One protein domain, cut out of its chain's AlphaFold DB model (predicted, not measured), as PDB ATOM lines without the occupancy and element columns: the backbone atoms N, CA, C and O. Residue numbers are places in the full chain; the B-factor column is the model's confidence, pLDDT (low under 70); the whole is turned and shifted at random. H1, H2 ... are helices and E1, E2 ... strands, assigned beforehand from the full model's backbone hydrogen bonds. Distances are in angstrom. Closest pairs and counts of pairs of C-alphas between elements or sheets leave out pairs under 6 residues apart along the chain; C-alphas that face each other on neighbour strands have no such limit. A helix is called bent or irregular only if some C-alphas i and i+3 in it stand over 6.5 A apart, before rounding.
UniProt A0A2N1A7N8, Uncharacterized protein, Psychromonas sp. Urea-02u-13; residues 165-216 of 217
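This is residues 165 to 216 of the 217 residues of an uncharacterized protein of Psychromonas sp. Urea-02u-13 (UniProt A0A2N1A7N8). A small sheet of four strands, E1 to E4, lies side by side in chain order, and the kinked helix H1 crosses slantwise over one face of it while the other face is bare. The strands zigzag through three hairpins, and straight after E4 the chain folds back over the sheet as H1, its later part reaching E1. The printed part has 52 residues, with four named strands followed by one named helix; the sheet's order is E1, E2, E3, E4, antiparallel throughout, and the class is mixed, helices and strands. The whole is compact, with a radius of gyration of the C-alphas of 10.1 A, and rounded, spanning 25 by 19 by 17 A.

Start at E1, residues 165 to 168, an edge strand, and go on to E2, residues 172 to 177; this hairpin is antiparallel at 154 degrees, with N 167 and O 174 2.9 A apart, within hydrogen-bond range. E3, residues 182 to 188, makes the next hairpin with E2, at 156 degrees; look for N 175 and O 185, 2.9 A apart. E4, residues 194 to 196, the other edge strand, forms a hairpin with E3 at 164 degrees, with N 186 and O 195 2.8 A apart. E1 and E4 are apart. The four strands form a meander, each the antiparallel neighbour of the one before. H1, residues 198 to 214, is on the sheet at a height over the sheet of 7.3 A, giving two layers, a helix on one face of a sheet. It lies over E2, E3 and, only just, E1, on which 3 of its C-alphas fall; on the local plane its line and that of E2 stand at 55 degrees, slantwise to the strands. The closest C-alphas of E3 and H1 are those of Val 184 and Phe 200, 6.6 A apart; those of E1 and H1 are Leu 166 and Leu 210, 6.8 A apart. H1 is irregular, with C-alphas 199 and 202 7.8 A apart, and has a kink of 52 degrees near residue 205; 8 of its 13 O i to N i+4 pairs are within hydrogen-bond range.

Find C-alpha 165 at (32.854, -56.328, 80.358), where E1 begins; it runs 10.1 A to C-alpha 168. E2 covers 15.9 A from first to last C-alpha, E3 17.6 A and E4 6.7 A. From C-alpha 198 at (21.367, -42.665, 82.350), H1 runs 24.4 A to C-alpha 214 at (41.468, -54.204, 74.770).

The two C-alphas farthest apart, those of Pro 179 and Lys 190, are 29.0 A apart. The printed part has no cut, and the four links between its named elements are tight. Mean pLDDT of the printed part is 90.4; look for values under 70 at residues 214 to 216, of which 214 belongs to H1.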
ATOM      1  N   CYS A 165      31.971 -55.824  81.402       91.31
ATOM      2  CA  CYS A 165      32.854 -56.328  80.358       91.31
ATOM      3  C   CYS A 165      32.673 -55.592  79.040       91.31
ATOM      4  O   CYS A 165      31.650 -54.953  78.793       91.31
ATOM      5  N   LEU A 166      33.710 -55.686  78.213       93.56
ATOM      6  CA  LEU A 166      33.716 -55.153  76.867       93.56
ATOM      7  C   LEU A 166      33.271 -56.246  75.896       93.56
ATOM      8  O   LEU A 166      33.842 -57.333  75.883       93.56
ATOM      9  N   GLU A 167      32.276 -55.939  75.079       93.81
ATOM     10  CA  GLU A 167      31.961 -56.698  73.873       93.81
ATOM     11  C   GLU A 167      32.235 -55.832  72.647       93.81
ATOM     12  O   GLU A 167      32.093 -54.607  72.681       93.81
ATOM     13  N   GLU A 168      32.612 -56.463  71.544       93.12
ATOM     14  CA  GLU A 168      32.954 -55.775  70.307       93.12
ATOM     15  C   GLU A 168      32.152 -56.357  69.145       93.12
ATOM     16  O   GLU A 168      32.087 -57.571  68.958       93.12
ATOM     17  N   ASP A 169      31.542 -55.477  68.351       90.75
ATOM     18  CA  ASP A 169      31.050 -55.810  67.013       90.75
ATOM     19  C   ASP A 169      31.849 -55.045  65.953       90.75
ATOM     20  O   ASP A 169      32.766 -54.297  66.277       90.75
ATOM     21  N   GLU A 170      31.531 -55.203  64.668       89.31
ATOM     22  CA  GLU A 170      32.272 -54.559  63.573       89.31
ATOM     23  C   GLU A 170      32.382 -53.027  63.707       89.31
ATOM     24  O   GLU A 170      33.359 -52.419  63.262       89.31
ATOM     25  N   THR A 171      31.401 -52.385  64.338       92.00
ATOM     26  CA  THR A 171      31.198 -50.930  64.300       92.00
ATOM     27  C   THR A 171      31.253 -50.255  65.666       92.00
ATOM     28  O   THR A 171      31.533 -49.052  65.735       92.00
ATOM     29  N   HIS A 172      31.026 -51.003  66.743       94.50
ATOM     30  CA  HIS A 172      30.903 -50.488  68.096       94.50
ATOM     31  C   HIS A 172      31.657 -51.350  69.108       94.50
ATOM     32  O   HIS A 172      31.686 -52.576  69.025       94.50
ATOM     33  N   PHE A 173      32.198 -50.674  70.116       95.75
ATOM     34  CA  PHE A 173      32.459 -51.263  71.420       95.75
ATOM     35  C   PHE A 173      31.195 -51.141  72.272       95.75
ATOM     36  O   PHE A 173      30.526 -50.104  72.233       95.75
ATOM     37  N   LYS A 174      30.868 -52.169  73.049       95.88
ATOM     38  CA  LYS A 174      29.719 -52.217  73.956       95.88
ATOM     39  C   LYS A 174      30.200 -52.476  75.374       95.88
ATOM     40  O   LYS A 174      30.974 -53.399  75.608       95.88
ATOM     41  N   LEU A 175      29.715 -51.676  76.317       95.62
ATOM     42  CA  LEU A 175      29.886 -51.938  77.739       95.62
ATOM     43  C   LEU A 175      28.705 -52.774  78.223       95.62
ATOM     44  O   LEU A 175      27.566 -52.302  78.200       95.62
ATOM     45  N   ILE A 176      28.977 -53.996  78.664       95.19
ATOM     46  CA  ILE A 176      27.980 -54.897  79.234       95.19
ATOM     47  C   ILE A 176      28.061 -54.828  80.755       95.19
ATOM     48  O   ILE A 176      29.125 -55.044  81.332       95.19
ATOM     49  N   PHE A 177      26.931 -54.553  81.401       95.12
ATOM     50  CA  PHE A 177      26.760 -54.690  82.841       95.12
ATOM     51  C   PHE A 177      26.338 -56.126  83.153       95.12
ATOM     52  O   PHE A 177      25.204 -56.529  82.873       95.12
ATOM     53  N   ARG A 178      27.267 -56.911  83.704       92.69
ATOM     54  CA  ARG A 178      27.115 -58.356  83.918       92.69
ATOM     55  C   ARG A 178      25.957 -58.734  84.847       92.69
ATOM     56  O   ARG A 178      25.266 -59.689  84.504       92.69
ATOM     57  N   PRO A 179      25.663 -58.015  85.952       91.38
ATOM     58  CA  PRO A 179      24.558 -58.389  86.840       91.38
ATOM     59  C   PRO A 179      23.189 -58.480  86.152       91.38
ATOM     60  O   PRO A 179      22.373 -59.310  86.540       91.38
ATOM     61  N   ALA A 180      22.955 -57.673  85.112       90.19
ATOM     62  CA  ALA A 180      21.742 -57.732  84.291       90.19
ATOM     63  C   ALA A 180      21.978 -58.299  82.881       90.19
ATOM     64  O   ALA A 180      21.047 -58.332  82.080       90.19
ATOM     65  N   MET A 181      23.217 -58.682  82.547       91.31
ATOM     66  CA  MET A 181      23.654 -59.038  81.190       91.31
ATOM     67  C   MET A 181      23.163 -58.044  80.122       91.31
ATOM     68  O   MET A 181      22.717 -58.422  79.039       91.31
ATOM     69  N   LYS A 182      23.224 -56.745  80.442       92.50
ATOM     70  CA  LYS A 182      22.657 -55.667  79.623       92.50
ATOM     71  C   LYS A 182      23.759 -54.801  79.024       92.50
ATOM     72  O   LYS A 182      24.663 -54.376  79.738       92.50
ATOM     73  N   ALA A 183      23.645 -54.459  77.741       94.69
ATOM     74  CA  ALA A 183      24.456 -53.399  77.147       94.69
ATOM     75  C   ALA A 183      24.009 -52.029  77.684       94.69
ATOM     76  O   ALA A 183      22.878 -51.608  77.444       94.69
ATOM     77  N   VAL A 184      24.896 -51.353  78.410       95.44
ATOM     78  CA  VAL A 184      24.638 -50.069  79.093       95.44
ATOM     79  C   VAL A 184      25.449 -48.910  78.512       95.44
ATOM     80  O   VAL A 184      25.241 -47.754  78.874       95.44
ATOM     81  N   GLY A 185      26.380 -49.216  77.608       95.81
ATOM     82  CA  GLY A 185      27.209 -48.239  76.918       95.81
ATOM     83  C   GLY A 185      27.568 -48.697  75.513       95.81
ATOM     84  O   GLY A 185      27.737 -49.890  75.268       95.81
ATOM     85  N   GLN A 186      27.688 -47.755  74.583       96.38
ATOM     86  CA  GLN A 186      28.125 -48.003  73.211       96.38
ATOM     87  C   GLN A 186      29.077 -46.901  72.749       96.38
ATOM     88  O   GLN A 186      28.788 -45.717  72.923       96.38
ATOM     89  N   CYS A 187      30.190 -47.282  72.129       95.62
ATOM     90  CA  CYS A 187      31.151 -46.368  71.521       95.62
ATOM     91  C   CYS A 187      31.367 -46.749  70.057       95.62
ATOM     92  O   CYS A 187      31.751 -47.877  69.757       95.62
ATOM     93  N   ASN A 188      31.112 -45.826  69.131       94.19
ATOM     94  CA  ASN A 188      31.343 -46.069  67.709       94.19
ATOM     95  C   ASN A 188      32.840 -45.985  67.379       94.19
ATOM     96  O   ASN A 188      33.470 -44.958  67.626       94.19
ATOM     97  N   LYS A 189      33.402 -47.017  66.741       91.31
ATOM     98  CA  LYS A 189      34.847 -47.094  66.457       91.31
ATOM     99  C   LYS A 189      35.356 -45.984  65.535       91.31
ATOM    100  O   LYS A 189      36.494 -45.542  65.676       91.31
ATOM    101  N   LYS A 190      34.522 -45.533  64.590       89.19
ATOM    102  CA  LYS A 190      34.886 -44.512  63.595       89.19
ATOM    103  C   LYS A 190      34.729 -43.103  64.145       89.19
ATOM    104  O   LYS A 190      35.633 -42.290  63.996       89.19
ATOM    105  N   SER A 191      33.578 -42.800  64.743       89.25
ATOM    106  CA  SER A 191      33.274 -41.446  65.219       89.25
ATOM    107  C   SER A 191      33.725 -41.178  66.652       89.25
ATOM    108  O   SER A 191      33.693 -40.023  67.069       89.25
ATOM    109  N   GLN A 192      34.114 -42.213  67.408       86.31
ATOM    110  CA  GLN A 192      34.452 -42.138  68.838       86.31
ATOM    111  C   GLN A 192      33.323 -41.533  69.693       86.31
ATOM    112  O   GLN A 192      33.543 -41.034  70.795       86.31
ATOM    113  N   MET A 193      32.087 -41.560  69.179       91.31
ATOM    114  CA  MET A 193      30.913 -41.066  69.886       91.31
ATOM    115  C   MET A 193      30.446 -42.116  70.893       91.31
ATOM    116  O   MET A 193      30.184 -43.260  70.512       91.31
ATOM    117  N   ILE A 194      30.299 -41.699  72.151       93.75
ATOM    118  CA  ILE A 194      29.885 -42.552  73.268       93.75
ATOM    119  C   ILE A 194      28.434 -42.246  73.633       93.75
ATOM    120  O   ILE A 194      28.043 -41.086  73.763       93.75
ATOM    121  N   LYS A 195      27.645 -43.298  73.837       95.44
ATOM    122  CA  LYS A 195      26.296 -43.243  74.400       95.44
ATOM    123  C   LYS A 195      26.235 -44.157  75.614       95.44
ATOM    124  O   LYS A 195      26.645 -45.308  75.515       95.44
ATOM    125  N   MET A 196      25.719 -43.643  76.725       95.75
ATOM    126  CA  MET A 196      25.550 -44.380  77.979       95.75
ATOM    127  C   MET A 196      24.099 -44.294  78.434       95.75
ATOM    128  O   MET A 196      23.477 -43.237  78.312       95.75
ATOM    129  N   ASP A 197      23.598 -45.381  79.010       95.25
ATOM    130  CA  ASP A 197      22.353 -45.375  79.770       95.25
ATOM    131  C   ASP A 197      22.473 -44.409  80.964       95.25
ATOM    132  O   ASP A 197      23.529 -44.308  81.592       95.25
ATOM    133  N   GLU A 198      21.384 -43.709  81.305       91.50
ATOM    134  CA  GLU A 198      21.367 -42.665  82.350       91.50
ATOM    135  C   GLU A 198      21.975 -43.134  83.682       91.50
ATOM    136  O   GLU A 198      22.832 -42.454  84.245       91.50
ATOM    137  N   GLY A 199      21.604 -44.333  84.146       89.38
ATOM    138  CA  GLY A 199      22.105 -44.914  85.397       89.38
ATOM    139  C   GLY A 199      23.567 -45.379  85.366       89.38
ATOM    140  O   GLY A 199      24.096 -45.769  86.403       89.38
ATOM    141  N   PHE A 200      24.227 -45.338  84.207       93.25
ATOM    142  CA  PHE A 200      25.600 -45.815  84.005       93.25
ATOM    143  C   PHE A 200      26.540 -44.721  83.489       93.25
ATOM    144  O   PHE A 200      27.697 -45.000  83.184       93.25
ATOM    145  N   LYS A 201      26.089 -43.461  83.414       91.81
ATOM    146  CA  LYS A 201      26.911 -42.333  82.938       91.81
ATOM    147  C   LYS A 201      28.239 -42.198  83.682       91.81
ATOM    148  O   LYS A 201      29.249 -41.878  83.061       91.81
ATOM    149  N   GLU A 202      28.261 -42.475  84.980       89.44
ATOM    150  CA  GLU A 202      29.490 -42.403  85.777       89.44
ATOM    151  C   GLU A 202      30.533 -43.452  85.339       89.44
ATOM    152  O   GLU A 202      31.730 -43.173  85.366       89.44
ATOM    153  N   ALA A 203      30.110 -44.598  84.790       91.75
ATOM    154  CA  ALA A 203      31.003 -45.641  84.279       91.75
ATOM    155  C   ALA A 203      31.682 -45.289  82.936       91.75
ATOM    156  O   ALA A 203      32.441 -46.095  82.397       91.75
ATOM    157  N   THR A 204      31.460 -44.089  82.380       92.31
ATOM    158  CA  THR A 204      32.076 -43.655  81.108       92.31
ATOM    159  C   THR A 204      33.605 -43.729  81.152       92.31
ATOM    160  O   THR A 204      34.236 -44.186  80.198       92.31
ATOM    161  N   SER A 205      34.220 -43.315  82.264       90.88
ATOM    162  CA  SER A 205      35.679 -43.353  82.425       90.88
ATOM    163  C   SER A 205      36.217 -44.786  82.426       90.88
ATOM    164  O   SER A 205      37.218 -45.065  81.762       90.88
ATOM    165  N   LEU A 206      35.516 -45.705  83.105       91.31
ATOM    166  CA  LEU A 206      35.830 -47.135  83.085       91.31
ATOM    167  C   LEU A 206      35.726 -47.687  81.660       91.31
ATOM    168  O   LEU A 206      36.649 -48.350  81.193       91.31
ATOM    169  N   PHE A 207      34.643 -47.370  80.947       93.44
ATOM    170  CA  PHE A 207      34.425 -47.839  79.580       93.44
ATOM    171  C   PHE A 207      35.581 -47.449  78.652       93.44
ATOM    172  O   PHE A 207      36.124 -48.287  77.936       93.44
ATOM    173  N   MET A 208      36.016 -46.191  78.723       92.12
ATOM    174  CA  MET A 208      37.142 -45.708  77.925       92.12
ATOM    175  C   MET A 208      38.470 -46.358  78.312       92.12
ATOM    176  O   MET A 208      39.316 -46.569  77.445       92.12
ATOM    177  N   SER A 209      38.665 -46.676  79.592       90.94
ATOM    178  CA  SER A 209      39.836 -47.427  80.050       90.94
ATOM    179  C   SER A 209      39.852 -48.842  79.466       90.94
ATOM    180  O   SER A 209      40.856 -49.250  78.887       90.94
ATOM    181  N   LEU A 210      38.721 -49.552  79.529       90.31
ATOM    182  CA  LEU A 210      38.580 -50.911  78.999       90.31
ATOM    183  C   LEU A 210      38.802 -50.968  77.482       90.31
ATOM    184  O   LEU A 210      39.507 -51.854  77.012       90.31
ATOM    185  N   ILE A 211      38.279 -49.995  76.722       91.62
ATOM    186  CA  ILE A 211      38.544 -49.897  75.277       91.62
ATOM    187  C   ILE A 211      40.047 -49.737  75.014       91.62
ATOM    188  O   ILE A 211      40.592 -50.408  74.149       91.62
ATOM    189  N   LYS A 212      40.742 -48.868  75.758       88.19
ATOM    190  CA  LYS A 212      42.187 -48.659  75.563       88.19
ATOM    191  C   LYS A 212      43.009 -49.907  75.876       88.19
ATOM    192  O   LYS A 212      43.994 -50.145  75.191       88.19
ATOM    193  N   GLN A 213      42.616 -50.664  76.898       84.19
ATOM    194  CA  GLN A 213      43.285 -51.906  77.284       84.19
ATOM    195  C   GLN A 213      43.047 -53.015  76.252       84.19
ATOM    196  O   GLN A 213      44.002 -53.653  75.834       84.19
ATOM    197  N   GLY A 214      41.810 -53.185  75.772       69.56
ATOM    198  CA  GLY A 214      41.468 -54.204  74.770       69.56
ATOM    199  C   GLY A 214      42.001 -53.937  73.357       69.56
ATOM    200  O   GLY A 214      41.964 -54.828  72.523       69.56
ATOM    201  N   VAL A 215      42.495 -52.726  73.074       59.81
ATOM    202  CA  VAL A 215      43.118 -52.352  71.787       59.81
ATOM    203  C   VAL A 215      44.649 -52.545  71.807       59.81
ATOM    204  O   VAL A 215      45.307 -52.326  70.792       59.81
ATOM    205  N   GLN A 216      45.241 -52.920  72.950       46.09
ATOM    206  CA  GLN A 216      46.689 -53.145  73.092       46.09
ATOM    207  C   GLN A 216      47.136 -54.612  72.952       46.09
ATOM    208  O   GLN A 216      48.342 -54.854  73.008       46.09
TER     209      GLN A 216